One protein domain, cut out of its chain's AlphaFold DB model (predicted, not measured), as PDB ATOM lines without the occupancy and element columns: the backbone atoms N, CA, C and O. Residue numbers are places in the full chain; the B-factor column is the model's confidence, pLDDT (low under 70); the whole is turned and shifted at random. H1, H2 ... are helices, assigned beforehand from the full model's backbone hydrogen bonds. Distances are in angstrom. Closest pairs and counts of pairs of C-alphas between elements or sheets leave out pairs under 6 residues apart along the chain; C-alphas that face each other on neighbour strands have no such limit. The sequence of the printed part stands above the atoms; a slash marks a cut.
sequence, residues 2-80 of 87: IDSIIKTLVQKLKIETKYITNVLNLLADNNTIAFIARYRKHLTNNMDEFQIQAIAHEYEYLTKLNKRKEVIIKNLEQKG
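This is residues 2 to 80 of the 87 residues of the protein "RNA-binding transcriptional accessory protein" of Ureaplasma urealyticum (UniProt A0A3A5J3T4). One long straight helix, H5, carries a compact head of shorter helices at its first end, and residues 67 to 80 stick out from that head as a bare arm. In the head, H2 crosses H5 nearly at a right angle, H1 and H3 also pack on H5, and H4 packs on H2. The printed part has 79 residues with five named helices, in the order H1 H2 H3 H4 H5, and no named strand: the class is all helix. The whole is loose, with a radius of gyration of the C-alphas of 15.0 A and spans of 52 by 24 by 16 A, the arm making the length.

H5, residues 49 to 78, is 43.3 A long, from C-alpha 49 at (143.796, 146.725, 131.319) to C-alpha 78 at (185.765, 148.923, 121.025). H2, residues 17 to 28, measures 16.3 A, and H1, residues 2 to 13, 16.2 A, beginning at C-alpha 2 (165.495, 153.506, 134.556). H3 is residues 33 to 39 and H4 residues 41 to 44.

The hub is H2, touching the four other helices. Residues 52 to 56 of H5 touch H2, about perpendicular at 84 degrees; the closest C-alphas, of Val 23 and Ile 52, are 6.9 A apart. H1 touches H5 at a steep tilt of 44 degrees, opposite ways, closest at the C-alphas of Ile 5 and Leu 62, 6.4 A. H3 touches H5 at the C-alphas of Ala 37 and Glu 49, 5.5 A. H4 touches H2 at the C-alphas of Tyr 19 and Thr 44, 5.1 A. H1 is apart from H3 and H4. In H1, H2, H3 and H5 every O i to N i+4 pair is within hydrogen-bond range; H4 is too short for one.

The C-alphas farthest apart, of Arg 38 and Gly 80, are 52.1 A apart. The printed part has no cut, and its four links are tight. Ile 2 alone is under pLDDT 70.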
ATOM      1  N   ILE A   2     166.912 153.799 134.250       69.88
ATOM      2  CA  ILE A   2     165.495 153.506 134.556       69.88
ATOM      3  C   ILE A   2     164.712 154.799 134.839       69.88
ATOM      4  O   ILE A   2     163.640 154.997 134.275       69.88
ATOM      5  N   ASP A   3     165.309 155.739 135.577       80.88
ATOM      6  CA  ASP A   3     164.690 157.042 135.864       80.88
ATOM      7  C   ASP A   3     164.372 157.854 134.599       80.88
ATOM      8  O   ASP A   3     163.356 158.546 134.536       80.88
ATOM      9  N   SER A   4     165.193 157.730 133.548       89.06
ATOM     10  CA  SER A   4     164.922 158.383 132.264       89.06
ATOM     11  C   SER A   4     163.763 157.721 131.524       89.06
ATOM     12  O   SER A   4     162.974 158.429 130.907       89.06
ATOM     13  N   ILE A   5     163.643 156.390 131.585       94.50
ATOM     14  CA  ILE A   5     162.523 155.662 130.971       94.50
ATOM     15  C   ILE A   5     161.216 156.063 131.656       94.50
ATOM     16  O   ILE A   5     160.256 156.420 130.977       94.50
ATOM     17  N   ILE A   6     161.193 156.065 132.991       94.88
ATOM     18  CA  ILE A   6     160.004 156.447 133.760       94.88
ATOM     19  C   ILE A   6     159.623 157.900 133.461       94.88
ATOM     20  O   ILE A   6     158.455 158.181 133.204       94.88
ATOM     21  N   LYS A   7     160.592 158.823 133.386       95.12
ATOM     22  CA  LYS A   7     160.328 160.216 132.992       95.12
ATOM     23  C   LYS A   7     159.690 160.318 131.601       95.12
ATOM     24  O   LYS A   7     158.731 161.067 131.427       95.12
ATOM     25  N   THR A   8     160.177 159.555 130.621       95.81
ATOM     26  CA  THR A   8     159.576 159.507 129.279       95.81
ATOM     27  C   THR A   8     158.161 158.924 129.308       95.81
ATOM     28  O   THR A   8     157.275 159.467 128.649       95.81
ATOM     29  N   LEU A   9     157.915 157.873 130.096       96.69
ATOM     30  CA  LEU A   9     156.579 157.289 130.270       96.69
ATOM     31  C   LEU A   9     155.588 158.296 130.859       96.69
ATOM     32  O   LEU A   9     154.494 158.447 130.322       96.69
ATOM     33  N   VAL A  10     155.986 159.036 131.898       96.75
ATOM     34  CA  VAL A  10     155.169 160.107 132.497       96.75
ATOM     35  C   VAL A  10     154.797 161.151 131.442       96.75
ATOM     36  O   VAL A  10     153.636 161.540 131.316       96.75
ATOM     37  N   GLN A  11     155.770 161.584 130.637       96.38
ATOM     38  CA  GLN A  11     155.546 162.589 129.597       96.38
ATOM     39  C   GLN A  11     154.610 162.104 128.484       96.38
ATOM     40  O   GLN A  11     153.773 162.893 128.033       96.38
ATOM     41  N   LYS A  12     154.750 160.842 128.056       96.12
ATOM     42  CA  LYS A  12     153.956 160.230 126.981       96.12
ATOM     43  C   LYS A  12     152.539 159.874 127.419       96.12
ATOM     44  O   LYS A  12     151.587 160.238 126.741       96.12
ATOM     45  N   LEU A  13     152.411 159.164 128.537       96.44
ATOM     46  CA  LEU A  13     151.147 158.574 128.980       96.44
ATOM     47  C   LEU A  13     150.339 159.511 129.883       96.44
ATOM     48  O   LEU A  13     149.175 159.234 130.143       96.44
ATOM     49  N   LYS A  14     150.939 160.617 130.351       96.75
ATOM     50  CA  LYS A  14     150.317 161.571 131.289       96.75
ATOM     51  C   LYS A  14     149.853 160.912 132.591       96.75
ATOM     52  O   LYS A  14     148.866 161.321 133.192       96.75
ATOM     53  N   ILE A  15     150.597 159.904 133.034       96.12
ATOM     54  CA  ILE A  15     150.376 159.181 134.286       96.12
ATOM     55  C   ILE A  15     151.474 159.585 135.265       96.12
ATOM     56  O   ILE A  15     152.637 159.708 134.881       96.12
ATOM     57  N   GLU A  16     151.123 159.789 136.533       96.38
ATOM     58  CA  GLU A  16     152.104 160.129 137.564       96.38
ATOM     59  C   GLU A  16     153.138 159.014 137.768       96.38
ATOM     60  O   GLU A  16     152.814 157.822 137.771       96.38
ATOM     61  N   THR A  17     154.382 159.420 138.038       96.56
ATOM     62  CA  THR A  17     155.528 158.534 138.293       96.56
ATOM     63  C   THR A  17     155.189 157.424 139.284       96.56
ATOM     64  O   THR A  17     155.495 156.264 139.032       96.56
ATOM     65  N   LYS A  18     154.507 157.766 140.386       96.94
ATOM     66  CA  LYS A  18     154.116 156.822 141.441       96.94
ATOM     67  C   LYS A  18     153.333 155.630 140.882       96.94
ATOM     68  O   LYS A  18     153.643 154.488 141.213       96.94
ATOM     69  N   TYR A  19     152.334 155.884 140.039       97.88
ATOM     70  CA  TYR A  19     151.468 154.831 139.510       97.88
ATOM     71  C   TYR A  19     152.163 154.007 138.427       97.88
ATOM     72  O   TYR A  19     152.010 152.790 138.417       97.88
ATOM     73  N   ILE A  20     152.992 154.635 137.581       97.69
ATOM     74  CA  ILE A  20     153.846 153.905 136.631       97.69
ATOM     75  C   ILE A  20     154.767 152.943 137.384       97.69
ATOM     76  O   ILE A  20     154.795 151.757 137.069       97.69
ATOM     77  N   THR A  21     155.471 153.420 138.411       97.38
ATOM     78  CA  THR A  21     156.376 152.585 139.210       97.38
ATOM     79  C   THR A  21     155.635 151.427 139.876       97.38
ATOM     80  O   THR A  21     156.101 150.293 139.815       97.38
ATOM     81  N   ASN A  22     154.455 151.675 140.450       98.12
ATOM     82  CA  ASN A  22     153.643 150.614 141.048       98.12
ATOM     83  C   ASN A  22     153.239 149.545 140.026       98.12
ATOM     84  O   ASN A  22     153.359 148.357 140.316       98.12
ATOM     85  N   VAL A  23     152.787 149.947 138.834       98.25
ATOM     86  CA  VAL A  23     152.433 149.009 137.759       98.25
ATOM     87  C   VAL A  23     153.644 148.173 137.346       98.25
ATOM     88  O   VAL A  23     153.536 146.952 137.269       98.25
ATOM     89  N   LEU A  24     154.800 148.803 137.128       97.81
ATOM     90  CA  LEU A  24     156.021 148.100 136.728       97.81
ATOM     91  C   LEU A  24     156.504 147.113 137.796       97.81
ATOM     92  O   LEU A  24     156.885 145.998 137.450       97.81
ATOM     93  N   ASN A  25     156.428 147.480 139.077       98.19
ATOM     94  CA  ASN A  25     156.771 146.580 140.179       98.19
ATOM     95  C   ASN A  25     155.826 145.372 140.232       98.19
ATOM     96  O   ASN A  25     156.281 144.240 140.326       98.19
ATOM     97  N   LEU A  26     154.514 145.591 140.086       98.38
ATOM     98  CA  LEU A  26     153.540 144.496 140.065       98.38
ATOM     99  C   LEU A  26     153.792 143.529 138.897       98.38
ATOM    100  O   LEU A  26     153.703 142.315 139.079       98.38
ATOM    101  N   LEU A  27     154.123 144.055 137.715       98.00
ATOM    102  CA  LEU A  27     154.488 143.241 136.552       98.00
ATOM    103  C   LEU A  27     155.799 142.472 136.784       98.00
ATOM    104  O   LEU A  27     155.886 141.304 136.414       98.00
ATOM    105  N   ALA A  28     156.794 143.092 137.427       97.50
ATOM    106  CA  ALA A  28     158.051 142.436 137.796       97.50
ATOM    107  C   ALA A  28     157.846 141.303 138.819       97.50
ATOM    108  O   ALA A  28     158.508 140.271 138.734       97.50
ATOM    109  N   ASP A  29     156.859 141.446 139.705       97.88
ATOM    110  CA  ASP A  29     156.404 140.410 140.642       97.88
ATOM    111  C   ASP A  29     155.535 139.325 139.964       97.88
ATOM    112  O   ASP A  29     154.827 138.569 140.630       97.88
ATOM    113  N   ASN A  30     155.566 139.242 138.629       97.06
ATOM    114  CA  ASN A  30     154.830 138.288 137.794       97.06
ATOM    115  C   ASN A  30     153.294 138.383 137.898       97.06
ATOM    116  O   ASN A  30     152.588 137.425 137.572       97.06
ATOM    117  N   ASN A  31     152.741 139.527 138.321       98.12
ATOM    118  CA  ASN A  31     151.293 139.736 138.248       98.12
ATOM    119  C   ASN A  31     150.871 139.947 136.786       98.12
ATOM    120  O   ASN A  31     151.519 140.675 136.036       98.12
ATOM    121  N   THR A  32     149.743 139.358 136.383       98.31
ATOM    122  CA  THR A  32     149.186 139.570 135.040       98.31
ATOM    123  C   THR A  32     148.427 140.893 134.958       98.31
ATOM    124  O   THR A  32     147.919 141.401 135.958       98.31
ATOM    125  N   ILE A  33     148.288 141.439 133.749       98.06
ATOM    126  CA  ILE A  33     147.590 142.713 133.513       98.06
ATOM    127  C   ILE A  33     146.137 142.655 134.001       98.06
ATOM    128  O   ILE A  33     145.715 143.523 134.765       98.06
ATOM    129  N   ALA A  34     145.410 141.584 133.661       97.69
ATOM    130  CA  ALA A  34     144.044 141.359 134.134       97.69
ATOM    131  C   ALA A  34     143.961 141.278 135.670       97.69
ATOM    132  O   ALA A  34     143.046 141.828 136.286       97.69
ATOM    133  N   PHE A  35     144.941 140.635 136.322       98.31
ATOM    134  CA  PHE A  35     144.987 140.570 137.783       98.31
ATOM    135  C   PHE A  35     145.220 141.951 138.407       98.31
ATOM    136  O   PHE A  35     144.533 142.322 139.361       98.31
ATOM    137  N   ILE A  36     146.144 142.742 137.858       98.38
ATOM    138  CA  ILE A  36     146.427 144.101 138.334       98.38
ATOM    139  C   ILE A  36     145.181 144.985 138.184       98.38
ATOM    140  O   ILE A  36     144.752 145.599 139.166       98.38
ATOM    141  N   ALA A  37     144.558 144.993 137.001       98.06
ATOM    142  CA  ALA A  37     143.361 145.785 136.712       98.06
ATOM    143  C   ALA A  37     142.190 145.430 137.642       98.06
ATOM    144  O   ALA A  37     141.416 146.296 138.055       98.06
ATOM    145  N   ARG A  38     142.059 144.151 138.013       97.69
ATOM    146  CA  ARG A  38     140.946 143.673 138.838       97.69
ATOM    147  C   ARG A  38     141.187 143.818 140.340       97.69
ATOM    148  O   ARG A  38     140.265 144.217 141.049       97.69
ATOM    149  N   TYR A  39     142.395 143.528 140.823       97.94
ATOM    150  CA  TYR A  39     142.673 143.354 142.257       97.94
ATOM    151  C   TYR A  39     143.647 144.382 142.853       97.94
ATOM    152  O   TYR A  39     143.760 144.474 144.074       97.94
ATOM    153  N   ARG A  40     144.340 145.189 142.037       97.50
ATOM    154  CA  ARG A  40     145.360 146.154 142.502       97.50
ATOM    155  C   ARG A  40     145.009 147.614 142.213       97.50
ATOM    156  O   ARG A  40     145.878 148.478 142.268       97.50
ATOM    157  N   LYS A  41     143.725 147.910 141.994       94.81
ATOM    158  CA  LYS A  41     143.209 149.241 141.616       94.81
ATOM    159  C   LYS A  41     143.704 150.397 142.491       94.81
ATOM    160  O   LYS A  41     144.046 151.456 141.980       94.81
ATOM    161  N   HIS A  42     143.799 150.194 143.804       95.62
ATOM    162  CA  HIS A  42     144.279 151.219 144.739       95.62
ATOM    163  C   HIS A  42     145.759 151.590 144.528       95.62
ATOM    164  O   HIS A  42     146.158 152.716 144.812       95.62
ATOM    165  N   LEU A  43     146.574 150.667 144.007       96.75
ATOM    166  CA  LEU A  43     147.991 150.901 143.711       96.75
ATOM    167  C   LEU A  43     148.198 151.568 142.352       96.75
ATOM    168  O   LEU A  43     149.244 152.175 142.138       96.75
ATOM    169  N   THR A  44     147.225 151.457 141.447       96.75
ATOM    170  CA  THR A  44     147.328 151.919 140.057       96.75
ATOM    171  C   THR A  44     146.436 153.116 139.749       96.75
ATOM    172  O   THR A  44     146.368 153.519 138.601       96.75
ATOM    173  N   ASN A  45     145.749 153.700 140.735       96.50
ATOM    174  CA  ASN A  45     144.742 154.748 140.518       96.50
ATOM    175  C   ASN A  45     143.563 154.301 139.633       96.50
ATOM    176  O   ASN A  45     143.143 155.009 138.723       96.50
ATOM    177  N   ASN A  46     143.031 153.107 139.903       96.94
ATOM    178  CA  ASN A  46     141.897 152.510 139.191       96.94
ATOM    179  C   ASN A  46     142.122 152.297 137.685       96.94
ATOM    180  O   ASN A  46     141.146 152.259 136.938       96.94
ATOM    181  N   MET A  47     143.374 152.125 137.247       97.88
ATOM    182  CA  MET A  47     143.665 151.837 135.842       97.88
ATOM    183  C   MET A  47     142.968 150.572 135.343       97.88
ATOM    184  O   MET A  47     142.893 149.567 136.058       97.88
ATOM    185  N   ASP A  48     142.523 150.625 134.092       98.00
ATOM    186  CA  ASP A  48     142.044 149.463 133.354       98.00
ATOM    187  C   ASP A  48     143.190 148.686 132.674       98.00
ATOM    188  O   ASP A  48     144.371 149.045 132.747       98.00
ATOM    189  N   GLU A  49     142.836 147.580 132.019       98.12
ATOM    190  CA  GLU A  49     143.796 146.725 131.319       98.12
ATOM    191  C   GLU A  49     144.508 147.453 130.172       98.12
ATOM    192  O   GLU A  49     145.700 147.229 129.972       98.12
ATOM    193  N   PHE A  50     143.832 148.360 129.458       98.00
ATOM    194  CA  PHE A  50     144.433 149.106 128.350       98.00
ATOM    195  C   PHE A  50     145.515 150.067 128.845       98.00
ATOM    196  O   PHE A  50     146.592 150.145 128.252       98.00
ATOM    197  N   GLN A  51     145.266 150.764 129.952       98.06
ATOM    198  CA  GLN A  51     146.238 151.671 130.558       98.06
ATOM    199  C   GLN A  51     147.460 150.916 131.094       98.06
ATOM    200  O   GLN A  51     148.597 151.332 130.866       98.06
ATOM    201  N   ILE A  52     147.245 149.776 131.756       98.44
ATOM    202  CA  ILE A  52     148.335 148.927 132.258       98.44
ATOM    203  C   ILE A  52     149.142 148.334 131.090       98.44
ATOM    204  O   ILE A  52     150.374 148.357 131.124       98.44
ATOM    205  N   GLN A  53     148.470 147.865 130.032       98.44
ATOM    206  CA  GLN A  53     149.115 147.369 128.813       98.44
ATOM    207  C   GLN A  53     149.962 148.455 128.143       98.44
ATOM    208  O   GLN A  53     151.083 148.178 127.717       98.44
ATOM    209  N   ALA A  54     149.462 149.693 128.072       98.31
ATOM    210  CA  ALA A  54     150.196 150.814 127.493       98.31
ATOM    211  C   ALA A  54     151.501 151.096 128.256       98.31
ATOM    212  O   ALA A  54     152.547 151.275 127.629       98.31
ATOM    213  N   ILE A  55     151.467 151.069 129.595       98.25
ATOM    214  CA  ILE A  55     152.674 151.203 130.428       98.25
ATOM    215  C   ILE A  55     153.658 150.067 130.129       98.25
ATOM    216  O   ILE A  55     154.837 150.335 129.893       98.25
ATOM    217  N   ALA A  56     153.184 148.818 130.116       98.12
ATOM    218  CA  ALA A  56     154.026 147.645 129.890       98.12
ATOM    219  C   ALA A  56     154.716 147.687 128.515       98.12
ATOM    220  O   ALA A  56     155.936 147.537 128.428       98.12
ATOM    221  N   HIS A  57     153.954 147.954 127.451       98.19
ATOM    222  CA  HIS A  57     154.472 148.039 126.085       98.19
ATOM    223  C   HIS A  57     155.486 149.169 125.907       98.19
ATOM    224  O   HIS A  57     156.572 148.942 125.369       98.19
ATOM    225  N   GLU A  58     155.166 150.384 126.356       97.94
ATOM    226  CA  GLU A  58     156.085 151.514 126.212       97.94
ATOM    227  C   GLU A  58     157.358 151.313 127.042       97.94
ATOM    228  O   GLU A  58     158.456 151.624 126.576       97.94
ATOM    229  N   TYR A  59     157.244 150.740 128.244       97.69
ATOM    230  CA  TYR A  59     158.403 150.410 129.066       97.69
ATOM    231  C   TYR A  59     159.311 149.383 128.382       97.69
ATOM    232  O   TYR A  59     160.531 149.574 128.322       97.69
ATOM    233  N   GLU A  60     158.734 148.314 127.830       97.19
ATOM    234  CA  GLU A  60     159.488 147.285 127.117       97.19
ATOM    235  C   GLU A  60     160.185 147.865 125.879       97.19
ATOM    236  O   GLU A  60     161.379 147.630 125.666       97.19
ATOM    237  N   TYR A  61     159.468 148.668 125.090       96.88
ATOM    238  CA  TYR A  61     160.014 149.336 123.913       96.88
ATOM    239  C   TYR A  61     161.207 150.232 124.267       96.88
ATOM    240  O   TYR A  61     162.287 150.094 123.683       96.88
ATOM    241  N   LEU A  62     161.048 151.113 125.259       95.88
ATOM    242  CA  LEU A  62     162.104 152.029 125.697       95.88
ATOM    243  C   LEU A  62     163.305 151.277 126.279       95.88
ATOM    244  O   LEU A  62     164.452 151.648 126.022       95.88
ATOM    245  N   THR A  63     163.061 150.187 127.008       95.69
ATOM    246  CA  THR A  63     164.124 149.332 127.546       95.69
ATOM    247  C   THR A  63     164.925 148.671 126.425       95.69
ATOM    248  O   THR A  63     166.156 148.698 126.449       95.69
ATOM    249  N   LYS A  64     164.255 148.115 125.406       95.69
ATOM    250  CA  LYS A  64     164.920 147.534 124.227       95.69
ATOM    251  C   LYS A  64     165.714 148.585 123.454       95.69
ATOM    252  O   LYS A  64     166.851 148.323 123.060       95.69
ATOM    253  N   LEU A  65     165.143 149.774 123.268       93.88
ATOM    254  CA  LEU A  65     165.808 150.885 122.591       93.88
ATOM    255  C   LEU A  65     167.092 151.298 123.323       93.88
ATOM    256  O   LEU A  65     168.135 151.424 122.684       93.88
ATOM    257  N   ASN A  66     167.038 151.453 124.648       91.94
ATOM    258  CA  ASN A  66     168.209 151.810 125.448       91.94
ATOM    259  C   ASN A  66     169.286 150.722 125.412       91.94
ATOM    260  O   ASN A  66     170.438 151.036 125.128       91.94
ATOM    261  N   LYS A  67     168.917 149.443 125.560       92.69
ATOM    262  CA  LYS A  67     169.872 148.329 125.417       92.69
ATOM    263  C   LYS A  67     170.555 148.328 124.048       92.69
ATOM    264  O   LYS A  67     171.757 148.105 123.950       92.69
ATOM    265  N   ARG A  68     169.810 148.607 122.973       93.50
ATOM    266  CA  ARG A  68     170.391 148.704 121.627       93.50
ATOM    267  C   ARG A  68     171.378 149.868 121.518       93.50
ATOM    268  O   ARG A  68     172.428 149.694 120.905       93.50
ATOM    269  N   LYS A  69     171.064 151.023 122.110       91.69
ATOM    270  CA  LYS A  69     171.985 152.169 122.164       91.69
ATOM    271  C   LYS A  69     173.274 151.817 122.904       91.69
ATOM    272  O   LYS A  69     174.345 152.052 122.360       91.69
ATOM    273  N   GLU A  70     173.182 151.185 124.073       91.31
ATOM    274  CA  GLU A  70     174.353 150.735 124.841       91.31
ATOM    275  C   GLU A  70     175.245 149.790 124.026       91.31
ATOM    276  O   GLU A  70     176.462 149.957 123.987       91.31
ATOM    277  N   VAL A  71     174.646 148.826 123.318       92.69
ATOM    278  CA  VAL A  71     175.386 147.900 122.447       92.69
ATOM    279  C   VAL A  71     176.105 148.639 121.317       92.69
ATOM    280  O   VAL A  71     177.236 148.282 120.981       92.69
ATOM    281  N   ILE A  72     175.473 149.654 120.722       91.19
ATOM    282  CA  ILE A  72     176.082 150.477 119.668       91.19
ATOM    283  C   ILE A  72     177.251 151.286 120.232       91.19
ATOM    284  O   ILE A  72     178.338 151.224 119.664       91.19
ATOM    285  N   ILE A  73     177.057 151.982 121.356       91.06
ATOM    286  CA  ILE A  73     178.104 152.782 122.009       91.06
ATOM    287  C   ILE A  73     179.306 151.898 122.342       91.06
ATOM    288  O   ILE A  73     180.418 152.193 121.913       91.06
ATOM    289  N   LYS A  74     179.076 150.742 122.972       91.19
ATOM    290  CA  LYS A  74     180.136 149.778 123.289       91.19
ATOM    291  C   LYS A  74     180.884 149.295 122.041       91.19
ATOM    292  O   LYS A  74     182.100 149.136 122.076       91.19
ATOM    293  N   ASN A  75     180.181 149.060 120.931       92.00
ATOM    294  CA  ASN A  75     180.821 148.696 119.663       92.00
ATOM    295  C   ASN A  75     181.689 149.830 119.100       92.00
ATOM    296  O   ASN A  75     182.751 149.559 118.544       92.00
ATOM    297  N   LEU A  76     181.239 151.082 119.211       90.19
ATOM    298  CA  LEU A  76     182.005 152.247 118.766       90.19
ATOM    299  C   LEU A  76     183.255 152.447 119.628       90.19
ATOM    300  O   LEU A  76     184.334 152.638 119.075       90.19
ATOM    301  N   GLU A  77     183.134 152.316 120.950       89.56
ATOM    302  CA  GLU A  77     184.265 152.358 121.887       89.56
ATOM    303  C   GLU A  77     185.306 151.287 121.565       89.56
ATOM    304  O   GLU A  77     186.486 151.594 121.420       89.56
ATOM    305  N   GLN A  78     184.874 150.036 121.373       90.94
ATOM    306  CA  GLN A  78     185.765 148.923 121.025       90.94
ATOM    307  C   GLN A  78     186.512 149.140 119.705       90.94
ATOM    308  O   GLN A  78     187.615 148.628 119.532       90.94
ATOM    309  N   LYS A  79     185.922 149.893 118.774       90.88
ATOM    310  CA  LYS A  79     186.538 150.250 117.492       90.88
ATOM    311  C   LYS A  79     187.339 151.556 117.546       90.88
ATOM    312  O   LYS A  79     187.898 151.940 116.524       90.88
ATOM    313  N   GLY A  80     187.381 152.245 118.690       86.44
ATOM    314  CA  GLY A  80     188.006 153.565 118.825       86.44
ATOM    315  C   GLY A  80     187.300 154.671 118.031       86.44
ATOM    316  O   GLY A  80     187.914 155.681 117.710       86.44
TER     317      GLY A  80